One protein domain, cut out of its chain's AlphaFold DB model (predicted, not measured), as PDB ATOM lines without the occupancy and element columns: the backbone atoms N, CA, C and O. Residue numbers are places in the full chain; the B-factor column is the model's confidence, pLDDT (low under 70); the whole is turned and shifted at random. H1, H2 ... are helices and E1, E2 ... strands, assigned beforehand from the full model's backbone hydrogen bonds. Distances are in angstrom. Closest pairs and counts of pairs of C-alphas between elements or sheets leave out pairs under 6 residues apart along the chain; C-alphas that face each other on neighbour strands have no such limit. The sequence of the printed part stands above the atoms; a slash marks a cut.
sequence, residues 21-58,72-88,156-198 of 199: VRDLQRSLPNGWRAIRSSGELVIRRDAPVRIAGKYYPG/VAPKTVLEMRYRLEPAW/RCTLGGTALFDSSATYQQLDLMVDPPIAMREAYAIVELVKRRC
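This is residues 21 to 58, 72 to 88 and 156 to 198 of the 199 residues of an uncharacterized protein of Deltaproteobacteria bacterium (UniProt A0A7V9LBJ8). A five-stranded sheet, strongly twisted and curled like part of a barrel, has the long helix H2 running along one face, while the short helix H1 packs beside its edge strand E1. A small ribbon of two strands, E3 and E7, lengthens the body at one end, near the start of H2. The printed part has 98 residues, with two named helices and seven named strands in the order H1 E1 E2 E3 E4 E5 E6 E7 H2. The large sheet runs E1 E2 E4 E6 E5, all antiparallel, and the class is mixed, helices and strands. The whole is compact, with a radius of gyration of the C-alphas of 13.6 A, and elongated, spanning 43 by 27 by 22 A.

In the large sheet, E1 is residues 32 to 36, E2 residues 40 to 45, 16.2 A long, and E4 residues 79 to 86, 22.2 A long. E6, residues 162 to 166, and E5, residues 157 to 159, complete it. E3 is residues 49 to 54 and E7 residues 176 to 179. H1, residues 21 to 27, begins at C-alpha 21 (308.431, 204.968, 299.225). H2, residues 182 to 197, is 22.3 A long, from C-alpha 182 (309.852, 196.094, 277.512) to C-alpha 197 (301.169, 208.798, 293.639).

E1 and E5 are the edge strands of the large sheet. E1 and E2 form a hairpin, with N 33 and O 44 2.9 A apart. E2 and E4 are antiparallel at 160 degrees, with N 41 and O 82 at 2.8 A. E4 and E6 have N 83 and O 165 at 2.8 A. E5 and E6 form a hairpin, with N 159 and O 162 at 2.8 A. The helices make two layers with this sheet, helices on one face of a sheet. H2 is on the sheet at a height of 8.6 A and lies over E2. It runs only just along the strands, at 29 degrees to E2 on the local plane. H1 is on the sheet at a height of 6.0 A, over none of its strands; its closest C-alphas to E1 are those of Gln 25 and Ala 34, 5.5 A. H1 and H2 only just touch, with 3 pairs of C-alphas within 8 A, by residues 193 to 197 of H2 alone; the closest C-alphas are those of Leu 24 and Val 194, 7.6 A. Their tilt is steep, 51 degrees, opposite ways. E3 and E7 are antiparallel at 140 degrees, with N 52 and O 177 at 2.8 A. Residues 49 to 50 of E3 also pair antiparallel with residues 75 to 76. The closest C-alphas of E7 and H2 are those of Val 178 and Met 184, 6.7 A. In H1 and H2 every O i to N i+4 pair is within hydrogen-bond range.

The two C-alphas farthest apart are those of Val 72 and Trp 88, 44.3 A. Residues 59 to 71 are not printed, and C-alphas 58 and 72 are 24.8 A apart across that cut; residues 89 to 155 are not printed either, with 11.0 A between C-alphas 88 and 156. Of the links printed whole, E6 to E7 is short and the others are tight. Mean pLDDT of the printed part is 84.0; residues 55 to 58 and 168 to 172 are under 70.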
ATOM      1  N   VAL A  21     307.431 205.659 300.046       74.62
ATOM      2  CA  VAL A  21     308.431 204.968 299.225       74.62
ATOM      3  C   VAL A  21     308.257 203.455 299.300       74.62
ATOM      4  O   VAL A  21     308.385 202.774 298.282       74.62
ATOM      5  N   ARG A  22     307.889 202.914 300.464       78.19
ATOM      6  CA  ARG A  22     307.561 201.490 300.597       78.19
ATOM      7  C   ARG A  22     306.330 201.117 299.766       78.19
ATOM      8  O   ARG A  22     306.313 200.061 299.133       78.19
ATOM      9  N   ASP A  23     305.330 201.992 299.718       82.31
ATOM     10  CA  ASP A  23     304.149 201.796 298.869       82.31
ATOM     11  C   ASP A  23     304.453 201.964 297.376       82.31
ATOM     12  O   ASP A  23     303.899 201.235 296.544       82.31
ATOM     13  N   LEU A  24     305.367 202.879 297.034       87.06
ATOM     14  CA  LEU A  24     305.894 203.004 295.679       87.06
ATOM     15  C   LEU A  24     306.594 201.709 295.250       87.06
ATOM     16  O   LEU A  24     306.245 201.172 294.205       87.06
ATOM     17  N   GLN A  25     307.488 201.154 296.081       90.94
ATOM     18  CA  GLN A  25     308.212 199.907 295.801       90.94
ATOM     19  C   GLN A  25     307.275 198.736 295.480       90.94
ATOM     20  O   GLN A  25     307.550 197.972 294.559       90.94
ATOM     21  N   ARG A  26     306.163 198.591 296.209       90.12
ATOM     22  CA  ARG A  26     305.172 197.524 295.964       90.12
ATOM     23  C   ARG A  26     304.434 197.667 294.633       90.12
ATOM     24  O   ARG A  26     303.861 196.698 294.155       90.12
ATOM     25  N   SER A  27     304.406 198.874 294.079       90.94
ATOM     26  CA  SER A  27     303.705 199.188 292.833       90.94
ATOM     27  C   SER A  27     304.627 199.142 291.610       90.94
ATOM     28  O   SER A  27     304.150 199.320 290.490       90.94
ATOM     29  N   LEU A  28     305.936 198.953 291.809       93.06
ATOM     30  CA  LEU A  28     306.894 198.862 290.713       93.06
ATOM     31  C   LEU A  28     306.762 197.519 289.974       93.06
ATOM     32  O   LEU A  28     306.453 196.506 290.605       93.06
ATOM     33  N   PRO A  29     307.041 197.478 288.657       93.12
ATOM     34  CA  PRO A  29     307.178 196.225 287.925       93.12
ATOM     35  C   PRO A  29     308.268 195.328 288.528       93.12
ATOM     36  O   PRO A  29     309.236 195.808 289.126       93.12
ATOM     37  N   ASN A  30     308.143 194.015 288.330       92.31
ATOM     38  CA  ASN A  30     309.151 193.055 288.778       92.31
ATOM     39  C   ASN A  30     310.536 193.404 288.209       92.31
ATOM     40  O   ASN A  30     310.677 193.725 287.031       92.31
ATOM     41  N   GLY A  31     311.571 193.318 289.048       92.88
ATOM     42  CA  GLY A  31     312.940 193.677 288.664       92.88
ATOM     43  C   GLY A  31     313.240 195.177 288.713       92.88
ATOM     44  O   GLY A  31     314.272 195.589 288.187       92.88
ATOM     45  N   TRP A  32     312.379 195.983 289.338       95.38
ATOM     46  CA  TRP A  32     312.644 197.386 289.656       95.38
ATOM     47  C   TRP A  32     312.666 197.629 291.166       95.38
ATOM     48  O   TRP A  32     311.869 197.073 291.929       95.38
ATOM     49  N   ARG A  33     313.568 198.509 291.604       94.75
ATOM     50  CA  ARG A  33     313.720 198.893 293.010       94.75
ATOM     51  C   ARG A  33     313.733 200.401 293.189       94.75
ATOM     52  O   ARG A  33     314.411 201.106 292.450       94.75
ATOM     53  N   ALA A  34     313.020 200.876 294.202       93.12
ATOM     54  CA  ALA A  34     313.096 202.234 294.714       93.12
ATOM     55  C   ALA A  34     314.140 202.286 295.838       93.12
ATOM     56  O   ALA A  34     314.025 201.602 296.852       93.12
ATOM     57  N   ILE A  35     315.157 203.116 295.652       91.44
ATOM     58  CA  ILE A  35     316.252 203.343 296.588       91.44
ATOM     59  C   ILE A  35     316.149 204.794 297.041       91.44
ATOM     60  O   ILE A  35     316.278 205.712 296.236       91.44
ATOM     61  N   ARG A  36     315.902 205.008 298.333       88.94
ATOM     62  CA  ARG A  36     315.812 206.344 298.927       88.94
ATOM     63  C   ARG A  36     317.057 206.632 299.757       88.94
ATOM     64  O   ARG A  36     317.426 205.831 300.610       88.94
ATOM     65  N   SER A  37     317.651 207.797 299.539       87.06
ATOM     66  CA  SER A  37     318.654 208.409 300.411       87.06
ATOM     67  C   SER A  37     318.098 209.699 301.037       87.06
ATOM     68  O   SER A  37     316.927 210.040 300.854       87.06
ATOM     69  N   SER A  38     318.921 210.427 301.799       82.69
ATOM     70  CA  SER A  38     318.507 211.669 302.470       82.69
ATOM     71  C   SER A  38     318.081 212.784 301.507       82.69
ATOM     72  O   SER A  38     317.252 213.608 301.881       82.69
ATOM     73  N   GLY A  39     318.608 212.805 300.279       88.88
ATOM     74  CA  GLY A  39     318.339 213.857 299.289       88.88
ATOM     75  C   GLY A  39     317.911 213.347 297.915       88.88
ATOM     76  O   GLY A  39     317.733 214.147 296.997       88.88
ATOM     77  N   GLU A  40     317.746 212.035 297.747       91.44
ATOM     78  CA  GLU A  40     317.491 211.436 296.439       91.44
ATOM     79  C   GLU A  40     316.564 210.215 296.525       91.44
ATOM     80  O   GLU A  40     316.624 209.419 297.463       91.44
ATOM     81  N   LEU A  41     315.716 210.055 295.512       91.19
ATOM     82  CA  LEU A  41     314.992 208.830 295.201       91.19
ATOM     83  C   LEU A  41     315.478 208.323 293.845       91.19
ATOM     84  O   LEU A  41     315.313 209.001 292.836       91.19
ATOM     85  N   VAL A  42     316.032 207.117 293.813       92.44
ATOM     86  CA  VAL A  42     316.451 206.440 292.585       92.44
ATOM     87  C   VAL A  42     315.555 205.233 292.362       92.44
ATOM     88  O   VAL A  42     315.515 204.332 293.196       92.44
ATOM     89  N   ILE A  43     314.844 205.191 291.239       92.88
ATOM     90  CA  ILE A  43     314.116 203.998 290.802       92.88
ATOM     91  C   ILE A  43     314.936 203.326 289.710       92.88
ATOM     92  O   ILE A  43     315.147 203.898 288.642       92.88
ATOM     93  N   ARG A  44     315.422 202.123 289.997       93.44
ATOM     94  CA  ARG A  44     316.447 201.439 289.212       93.44
ATOM     95  C   ARG A  44     315.989 200.058 288.774       93.44
ATOM     96  O   ARG A  44     315.389 199.336 289.569       93.44
ATOM     97  N   ARG A  45     316.338 199.666 287.549       93.62
ATOM     98  CA  ARG A  45     316.166 198.290 287.072       93.62
ATOM     99  C   ARG A  45     317.296 197.389 287.574       93.62
ATOM    100  O   ARG A  45     318.462 197.750 287.506       93.62
ATOM    101  N   ASP A  46     316.972 196.194 288.043       93.88
ATOM    102  CA  ASP A  46     317.957 195.262 288.601       93.88
ATOM    103  C   ASP A  46     318.784 194.564 287.538       93.88
ATOM    104  O   ASP A  46     320.004 194.453 287.657       93.88
ATOM    105  N   ALA A  47     318.120 194.104 286.483       91.56
ATOM    106  CA  ALA A  47     318.820 193.584 285.331       91.56
ATOM    107  C   ALA A  47     319.294 194.762 284.456       91.56
ATOM    108  O   ALA A  47     318.530 195.702 284.203       91.56
ATOM    109  N   PRO A  48     320.530 194.731 283.943       90.50
ATOM    110  CA  PRO A  48     320.959 195.709 282.961       90.50
ATOM    111  C   PRO A  48     320.251 195.485 281.616       90.50
ATOM    112  O   PRO A  48     319.764 194.390 281.321       90.50
ATOM    113  N   VAL A  49     320.221 196.531 280.798       88.12
ATOM    114  CA  VAL A  49     319.750 196.536 279.408       88.12
ATOM    115  C   VAL A  49     320.906 196.895 278.485       88.12
ATOM    116  O   VAL A  49     321.923 197.428 278.931       88.12
ATOM    117  N   ARG A  50     320.771 196.627 277.190       86.38
ATOM    118  CA  ARG A  50     321.712 197.138 276.186       86.38
ATOM    119  C   ARG A  50     321.094 198.307 275.438       86.38
ATOM    120  O   ARG A  50     319.909 198.269 275.127       86.38
ATOM    121  N   ILE A  51     321.894 199.325 275.132       82.25
ATOM    122  CA  ILE A  51     321.446 200.471 274.336       82.25
ATOM    123  C   ILE A  51     321.512 200.097 272.855       82.25
ATOM    124  O   ILE A  51     322.571 199.762 272.334       82.25
ATOM    125  N   ALA A  52     320.377 200.163 272.176       78.12
ATOM    126  CA  ALA A  52     320.242 199.905 270.748       78.12
ATOM    127  C   ALA A  52     320.273 201.173 269.885       78.12
ATOM    128  O   ALA A  52     320.443 201.083 268.674       78.12
ATOM    129  N   GLY A  53     320.126 202.350 270.494       75.94
ATOM    130  CA  GLY A  53     320.127 203.628 269.791       75.94
ATOM    131  C   GLY A  53     319.409 204.714 270.585       75.94
ATOM    132  O   GLY A  53     319.184 204.573 271.788       75.94
ATOM    133  N   LYS A  54     319.033 205.792 269.897       70.00
ATOM    134  CA  LYS A  54     318.162 206.851 270.421       70.00
ATOM    135  C   LYS A  54     316.856 206.868 269.638       70.00
ATOM    136  O   LYS A  54     316.870 206.672 268.425       70.00
ATOM    137  N   TYR A  55     315.753 207.130 270.325       63.72
ATOM    138  CA  TYR A  55     314.496 207.476 269.679       63.72
ATOM    139  C   TYR A  55     314.621 208.876 269.058       63.72
ATOM    140  O   TYR A  55     315.154 209.799 269.673       63.72
ATOM    141  N   TYR A  56     314.159 209.032 267.817       54.41
ATOM    142  CA  TYR A  56     314.107 210.331 267.144       54.41
ATOM    143  C   TYR A  56     312.828 211.084 267.542       54.41
ATOM    144  O   TYR A  56     311.805 210.436 267.788       54.41
ATOM    145  N   PRO A  57     312.827 212.429 267.572       47.41
ATOM    146  CA  PRO A  57     311.609 213.205 267.796       47.41
ATOM    147  C   PRO A  57     310.489 212.754 266.843       47.41
ATOM    148  O   PRO A  57     310.674 212.748 265.629       47.41
ATOM    149  N   GLY A  58     309.348 212.327 267.396       48.94
ATOM    150  CA  GLY A  58     308.211 211.782 266.637       48.94
ATOM    151  C   GLY A  58     308.133 210.250 266.576       48.94
ATOM    152  O   GLY A  58     307.119 209.709 266.137       48.94
ATOM    153  N   VAL A  72     325.496 196.161 270.154       71.25
ATOM    154  CA  VAL A  72     326.928 196.020 270.498       71.25
ATOM    155  C   VAL A  72     327.305 196.887 271.711       71.25
ATOM    156  O   VAL A  72     328.379 196.740 272.290       71.25
ATOM    157  N   ALA A  73     326.415 197.795 272.122       73.75
ATOM    158  CA  ALA A  73     326.648 198.717 273.223       73.75
ATOM    159  C   ALA A  73     326.825 197.997 274.575       73.75
ATOM    160  O   ALA A  73     326.244 196.924 274.800       73.75
ATOM    161  N   PRO A  74     327.577 198.606 275.513       80.44
ATOM    162  CA  PRO A  74     327.723 198.063 276.851       80.44
ATOM    163  C   PRO A  74     326.369 197.947 277.553       80.44
ATOM    164  O   PRO A  74     325.429 198.713 277.321       80.44
ATOM    165  N   LYS A  75     326.294 196.964 278.450       86.69
ATOM    166  CA  LYS A  75     325.179 196.824 279.379       86.69
ATOM    167  C   LYS A  75     325.146 198.045 280.297       86.69
ATOM    168  O   LYS A  75     326.156 198.381 280.908       86.69
ATOM    169  N   THR A  76     323.984 198.671 280.409       86.50
ATOM    170  CA  THR A  76     323.727 199.793 281.310       86.50
ATOM    171  C   THR A  76     322.541 199.482 282.208       86.50
ATOM    172  O   THR A  76     321.702 198.640 281.883       86.50
ATOM    173  N   VAL A  77     322.457 200.167 283.338       90.31
ATOM    174  CA  VAL A  77     321.313 200.073 284.236       90.31
ATOM    175  C   VAL A  77     320.411 201.285 284.022       90.31
ATOM    176  O   VAL A  77     320.887 202.418 283.996       90.31
ATOM    177  N   LEU A  78     319.109 201.033 283.854       89.56
ATOM    178  CA  LEU A  78     318.118 202.102 283.766       89.56
ATOM    179  C   LEU A  78     317.817 202.658 285.154       89.56
ATOM    180  O   LEU A  78     317.520 201.896 286.079       89.56
ATOM    181  N   GLU A  79     317.861 203.978 285.272       91.12
ATOM    182  CA  GLU A  79     317.689 204.736 286.502       91.12
ATOM    183  C   GLU A  79     316.849 205.991 286.256       91.12
ATOM    184  O   GLU A  79     317.160 206.824 285.408       91.12
ATOM    185  N   MET A  80     315.809 206.165 287.067       89.88
ATOM    186  CA  MET A  80     315.088 207.426 287.211       89.88
ATOM    187  C   MET A  80     315.486 208.041 288.542       89.88
ATOM    188  O   MET A  80     315.207 207.480 289.602       89.88
ATOM    189  N   ARG A  81     316.162 209.184 288.484       90.44
ATOM    190  CA  ARG A  81     316.720 209.857 289.657       90.44
ATOM    191  C   ARG A  81     315.903 211.098 289.985       90.44
ATOM    192  O   ARG A  81     315.692 211.942 289.125       90.44
ATOM    193  N   TYR A  82     315.447 211.237 291.215       90.06
ATOM    194  CA  TYR A  82     314.688 212.395 291.669       90.06
ATOM    195  C   TYR A  82     315.393 213.006 292.864       90.06
ATOM    196  O   TYR A  82     315.696 212.314 293.832       90.06
ATOM    197  N   ARG A  83     315.609 214.315 292.822       92.44
ATOM    198  CA  ARG A  83     316.051 215.067 293.989       92.44
ATOM    199  C   ARG A  83     314.865 215.255 294.928       92.44
ATOM    200  O   ARG A  83     313.757 215.566 294.486       92.44
ATOM    201  N   LEU A  84     315.112 215.051 296.212       90.56
ATOM    202  CA  LEU A  84     314.123 215.144 297.274       90.56
ATOM    203  C   LEU A  84     314.368 216.405 298.100       90.56
ATOM    204  O   LEU A  84     315.476 216.635 298.577       90.56
ATOM    205  N   GLU A  85     313.320 217.192 298.314       90.88
ATOM    206  CA  GLU A  85     313.303 218.293 299.284       90.88
ATOM    207  C   GLU A  85     312.107 218.143 300.229       90.88
ATOM    208  O   GLU A  85     311.150 217.444 299.886       90.88
ATOM    209  N   PRO A  86     312.080 218.822 301.391       91.06
ATOM    210  CA  PRO A  86     310.846 218.966 302.157       91.06
ATOM    211  C   PRO A  86     309.681 219.416 301.266       91.06
ATOM    212  O   PRO A  86     309.869 220.247 300.372       91.06
ATOM    213  N   ALA A  87     308.488 218.857 301.492       89.88
ATOM    214  CA  ALA A  87     307.300 219.220 300.725       89.88
ATOM    215  C   ALA A  87     307.112 220.745 300.693       89.88
ATOM    216  O   ALA A  87     307.198 221.429 301.716       89.88
ATOM    217  N   TRP A  88     306.870 221.283 299.499       91.50
ATOM    218  CA  TRP A  88     306.587 222.702 299.350       91.50
ATOM    219  C   TRP A  88     305.167 222.990 299.830       91.50
ATOM    220  O   TRP A  88     304.226 222.285 299.473       91.50
ATOM    221  N   ARG A 156     308.060 218.469 290.442       85.50
ATOM    222  CA  ARG A 156     307.135 217.693 289.621       85.50
ATOM    223  C   ARG A 156     305.885 217.377 290.401       85.50
ATOM    224  O   ARG A 156     304.797 217.390 289.833       85.50
ATOM    225  N   CYS A 157     306.071 217.040 291.674       85.81
ATOM    226  CA  CYS A 157     305.008 216.559 292.520       85.81
ATOM    227  C   CYS A 157     305.451 216.409 293.995       85.81
ATOM    228  O   CYS A 157     306.620 216.624 294.324       85.81
ATOM    229  N   THR A 158     304.535 215.993 294.871       87.00
ATOM    230  CA  THR A 158     304.750 215.693 296.299       87.00
ATOM    231  C   THR A 158     304.495 214.218 296.610       87.00
ATOM    232  O   THR A 158     303.414 213.709 296.349       87.00
ATOM    233  N   LEU A 159     305.464 213.514 297.196       84.44
ATOM    234  CA  LEU A 159     305.338 212.124 297.647       84.44
ATOM    235  C   LEU A 159     305.475 212.068 299.176       84.44
ATOM    236  O   LEU A 159     306.576 212.147 299.727       84.44
ATOM    237  N   GLY A 160     304.339 211.948 299.866       83.94
ATOM    238  CA  GLY A 160     304.268 212.101 301.322       83.94
ATOM    239  C   GLY A 160     304.810 213.461 301.768       83.94
ATOM    240  O   GLY A 160     304.384 214.492 301.263       83.94
ATOM    241  N   GLY A 161     305.770 213.476 302.695       85.88
ATOM    242  CA  GLY A 161     306.374 214.711 303.219       85.88
ATOM    243  C   GLY A 161     307.461 215.341 302.339       85.88
ATOM    244  O   GLY A 161     308.233 216.167 302.827       85.88
ATOM    245  N   THR A 162     307.596 214.932 301.076       89.12
ATOM    246  CA  THR A 162     308.754 215.280 300.242       89.12
ATOM    247  C   THR A 162     308.327 215.749 298.853       89.12
ATOM    248  O   THR A 162     307.500 215.117 298.206       89.12
ATOM    249  N   ALA A 163     308.899 216.851 298.381       90.12
ATOM    250  CA  ALA A 163     308.766 217.337 297.016       90.12
ATOM    251  C   ALA A 163     309.810 216.666 296.108       90.12
ATOM    252  O   ALA A 163     310.987 216.579 296.466       90.12
ATOM    253  N   LEU A 164     309.371 216.183 294.945       91.06
ATOM    254  CA  LEU A 164     310.205 215.490 293.964       91.06
ATOM    255  C   LEU A 164     310.561 216.437 292.822       91.06
ATOM    256  O   LEU A 164     309.681 217.026 292.193       91.06
ATOM    257  N   PHE A 165     311.849 216.521 292.514       90.62
ATOM    258  CA  PHE A 165     312.389 217.275 291.389       90.62
ATOM    259  C   PHE A 165     313.119 216.316 290.466       90.62
ATOM    260  O   PHE A 165     313.892 215.480 290.936       90.62
ATOM    261  N   ASP A 166     312.925 216.446 289.159       85.38
ATOM    262  CA  ASP A 166     313.752 215.672 288.240       85.38
ATOM    263  C   ASP A 166     315.195 216.138 288.332       85.38
ATOM    264  O   ASP A 166     315.486 217.339 288.388       85.38
ATOM    265  N   SER A 167     316.098 215.171 288.300       79.19
ATOM    266  CA  SER A 167     317.486 215.453 287.986       79.19
ATOM    267  C   SER A 167     317.638 215.680 286.479       79.19
ATOM    268  O   SER A 167     316.857 215.182 285.665       79.19
ATOM    269  N   SER A 168     318.700 216.372 286.082       65.75
ATOM    270  CA  SER A 168     319.071 216.525 284.670       65.75
ATOM    271  C   SER A 168     319.305 215.187 283.944       65.75
ATOM    272  O   SER A 168     319.254 215.148 282.716       65.75
ATOM    273  N   ALA A 169     319.517 214.089 284.679       64.31
ATOM    274  CA  ALA A 169     319.765 212.753 284.140       64.31
ATOM    275  C   ALA A 169     318.497 211.887 283.981       64.31
ATOM    276  O   ALA A 169     318.535 210.892 283.262       64.31
ATOM    277  N   THR A 170     317.373 212.250 284.610       61.34
ATOM    278  CA  THR A 170     316.186 211.378 284.767       61.34
ATOM    279  C   THR A 170     315.551 210.966 283.443       61.34
ATOM    280  O   THR A 170     315.041 209.856 283.329       61.34
ATOM    281  N   TYR A 171     315.593 211.846 282.439       63.12
ATOM    282  CA  TYR A 171     314.965 211.608 281.136       63.12
ATOM    283  C   TYR A 171     315.946 211.277 280.022       63.12
ATOM    284  O   TYR A 171     315.529 210.719 279.016       63.12
ATOM    285  N   GLN A 172     317.246 211.530 280.208       68.38
ATOM    286  CA  GLN A 172     318.244 211.231 279.175       68.38
ATOM    287  C   GLN A 172     318.255 209.745 278.801       68.38
ATOM    288  O   GLN A 172     318.548 209.391 277.662       68.38
ATOM    289  N   GLN A 173     317.917 208.874 279.756       74.25
ATOM    290  CA  GLN A 173     317.798 207.443 279.511       74.25
ATOM    291  C   GLN A 173     316.451 207.041 278.893       74.25
ATOM    292  O   GLN A 173     316.392 206.011 278.228       74.25
ATOM    293  N   LEU A 174     315.388 207.834 279.076       74.19
ATOM    294  CA  LEU A 174     314.056 207.528 278.532       74.19
ATOM    295  C   LEU A 174     313.953 207.771 277.017       74.19
ATOM    296  O   LEU A 174     313.046 207.252 276.364       74.19
ATOM    297  N   ASP A 175     314.913 208.500 276.449       75.12
ATOM    298  CA  ASP A 175     315.049 208.702 275.003       75.12
ATOM    299  C   ASP A 175     315.859 207.588 274.313       75.12
ATOM    300  O   ASP A 175     316.113 207.644 273.107       75.12
ATOM    301  N   LEU A 176     316.290 206.562 275.050       76.69
ATOM    302  CA  LEU A 176     317.091 205.465 274.508       76.69
ATOM    303  C   LEU A 176     316.210 204.345 273.950       76.69
ATOM    304  O   LEU A 176     315.235 203.924 274.568       76.69
ATOM    305  N   MET A 177     316.619 203.781 272.817       78.38
ATOM    306  CA  MET A 177     316.164 202.454 272.411       78.38
ATOM    307  C   MET A 177     316.967 201.425 273.200       78.38
ATOM    308  O   MET A 177     318.198 201.495 273.220       78.38
ATOM    309  N   VAL A 178     316.296 200.472 273.845       81.75
ATOM    310  CA  VAL A 178     316.954 199.466 274.691       81.75
ATOM    311  C   VAL A 178     316.482 198.056 274.369       81.75
ATOM    312  O   VAL A 178     315.351 197.851 273.938       81.75
ATOM    313  N   ASP A 179     317.354 197.085 274.615       83.56
ATOM    314  CA  ASP A 179     317.061 195.657 274.536       83.56
ATOM    315  C   ASP A 179     317.129 195.034 275.949       83.56
ATOM    316  O   ASP A 179     318.183 195.130 276.603       83.56
ATOM    317  N   PRO A 180     316.032 194.436 276.459       84.81
ATOM    318  CA  PRO A 180     314.735 194.266 275.790       84.81
ATOM    319  C   PRO A 180     313.865 195.544 275.817       84.81
ATOM    320  O   PRO A 180     313.869 196.258 276.824       84.81
ATOM    321  N   PRO A 181     313.042 195.808 274.777       83.06
ATOM    322  CA  PRO A 181     312.256 197.048 274.655       83.06
ATOM    323  C   PRO A 181     311.201 197.214 275.759       83.06
ATOM    324  O   PRO A 181     310.838 198.333 276.126       83.06
ATOM    325  N   ILE A 182     310.762 196.103 276.361       86.12
ATOM    326  CA  ILE A 182     309.852 196.094 277.512       86.12
ATOM    327  C   ILE A 182     310.363 196.942 278.683       86.12
ATOM    328  O   ILE A 182     309.562 197.586 279.359       86.12
ATOM    329  N   ALA A 183     311.683 196.999 278.889       88.31
ATOM    330  CA  ALA A 183     312.279 197.755 279.983       88.31
ATOM    331  C   ALA A 183     312.011 199.261 279.848       88.31
ATOM    332  O   ALA A 183     311.813 199.941 280.853       88.31
ATOM    333  N   MET A 184     311.949 199.783 278.618       86.69
ATOM    334  CA  MET A 184     311.629 201.192 278.397       86.69
ATOM    335  C   MET A 184     310.157 201.477 278.680       86.69
ATOM    336  O   MET A 184     309.826 202.434 279.378       86.69
ATOM    337  N   ARG A 185     309.258 200.597 278.229       85.50
ATOM    338  CA  ARG A 185     307.824 200.705 278.528       85.50
ATOM    339  C   ARG A 185     307.548 200.687 280.034       85.50
ATOM    340  O   ARG A 185     306.735 201.470 280.518       85.50
ATOM    341  N   GLU A 186     308.232 199.814 280.769       90.31
ATOM    342  CA  GLU A 186     308.181 199.775 282.233       90.31
ATOM    343  C   GLU A 186     308.678 201.084 282.853       90.31
ATOM    344  O   GLU A 186     308.000 201.625 283.722       90.31
ATOM    345  N   ALA A 187     309.799 201.634 282.374       88.75
ATOM    346  CA  ALA A 187     310.322 202.913 282.851       88.75
ATOM    347  C   ALA A 187     309.302 204.056 282.668       88.75
ATOM    348  O   ALA A 187     309.024 204.794 283.614       88.75
ATOM    349  N   TYR A 188     308.651 204.154 281.504       86.31
ATOM    350  CA  TYR A 188     307.564 205.118 281.284       86.31
ATOM    351  C   TYR A 188     306.366 204.882 282.214       86.31
ATOM    352  O   TYR A 188     305.826 205.829 282.786       86.31
ATOM    353  N   ALA A 189     305.963 203.624 282.415       87.62
ATOM    354  CA  ALA A 189     304.879 203.290 283.337       87.62
ATOM    355  C   ALA A 189     305.209 203.679 284.790       87.62
ATOM    356  O   ALA A 189     304.318 204.115 285.522       87.62
ATOM    357  N   ILE A 190     306.479 203.574 285.193       89.31
ATOM    358  CA  ILE A 190     306.972 204.022 286.497       89.31
ATOM    359  C   ILE A 190     306.896 205.547 286.611       89.31
ATOM    360  O   ILE A 190     306.416 206.040 287.628       89.31
ATOM    361  N   VAL A 191     307.290 206.305 285.581       86.31
ATOM    362  CA  VAL A 191     307.141 207.773 285.584       86.31
ATOM    363  C   VAL A 191     305.677 208.174 285.795       86.31
ATOM    364  O   VAL A 191     305.381 209.028 286.632       86.31
ATOM    365  N   GLU A 192     304.742 207.523 285.100       86.19
ATOM    366  CA  GLU A 192     303.304 207.767 285.279       86.19
ATOM    367  C   GLU A 192     302.775 207.297 286.643       86.19
ATOM    368  O   GLU A 192     301.873 207.903 287.224       86.19
ATOM    369  N   LEU A 193     303.324 206.213 287.190       87.56
ATOM    370  CA  LEU A 193     303.020 205.761 288.546       87.56
ATOM    371  C   LEU A 193     303.465 206.793 289.586       87.56
ATOM    372  O   LEU A 193     302.671 207.116 290.468       87.56
ATOM    373  N   VAL A 194     304.688 207.324 289.471       86.69
ATOM    374  CA  VAL A 194     305.197 208.378 290.357       86.69
ATOM    375  C   VAL A 194     304.244 209.562 290.300       86.69
ATOM    376  O   VAL A 194     303.685 209.898 291.335       86.69
ATOM    377  N   LYS A 195     303.932 210.090 289.106       83.50
ATOM    378  CA  LYS A 195     302.978 211.203 288.930       83.50
ATOM    379  C   LYS A 195     301.638 210.965 289.636       83.50
ATOM    380  O   LYS A 195     301.159 211.848 290.336       83.50
ATOM    381  N   ARG A 196     301.047 209.772 289.492       82.75
ATOM    382  CA  ARG A 196     299.755 209.418 290.121       82.75
ATOM    383  C   ARG A 196     299.813 209.294 291.639       82.75
ATOM    384  O   ARG A 196     298.797 209.474 292.305       82.75
ATOM    385  N   ARG A 197     300.968 208.924 292.190       79.19
ATOM    386  CA  ARG A 197     301.169 208.798 293.639       79.19
ATOM    387  C   ARG A 197     301.388 210.135 294.320       79.19
ATOM    388  O   ARG A 197     301.375 210.180 295.549       79.19
ATOM    389  N   CYS A 198     301.546 211.192 293.541       74.00
ATOM    390  CA  CYS A 198     301.702 212.505 294.093       74.00
ATOM    391  C   CYS A 198     300.348 213.163 294.333       74.00
ATOM    392  O   CYS A 198     299.526 213.255 293.422       74.00
TER     393      CYS A 198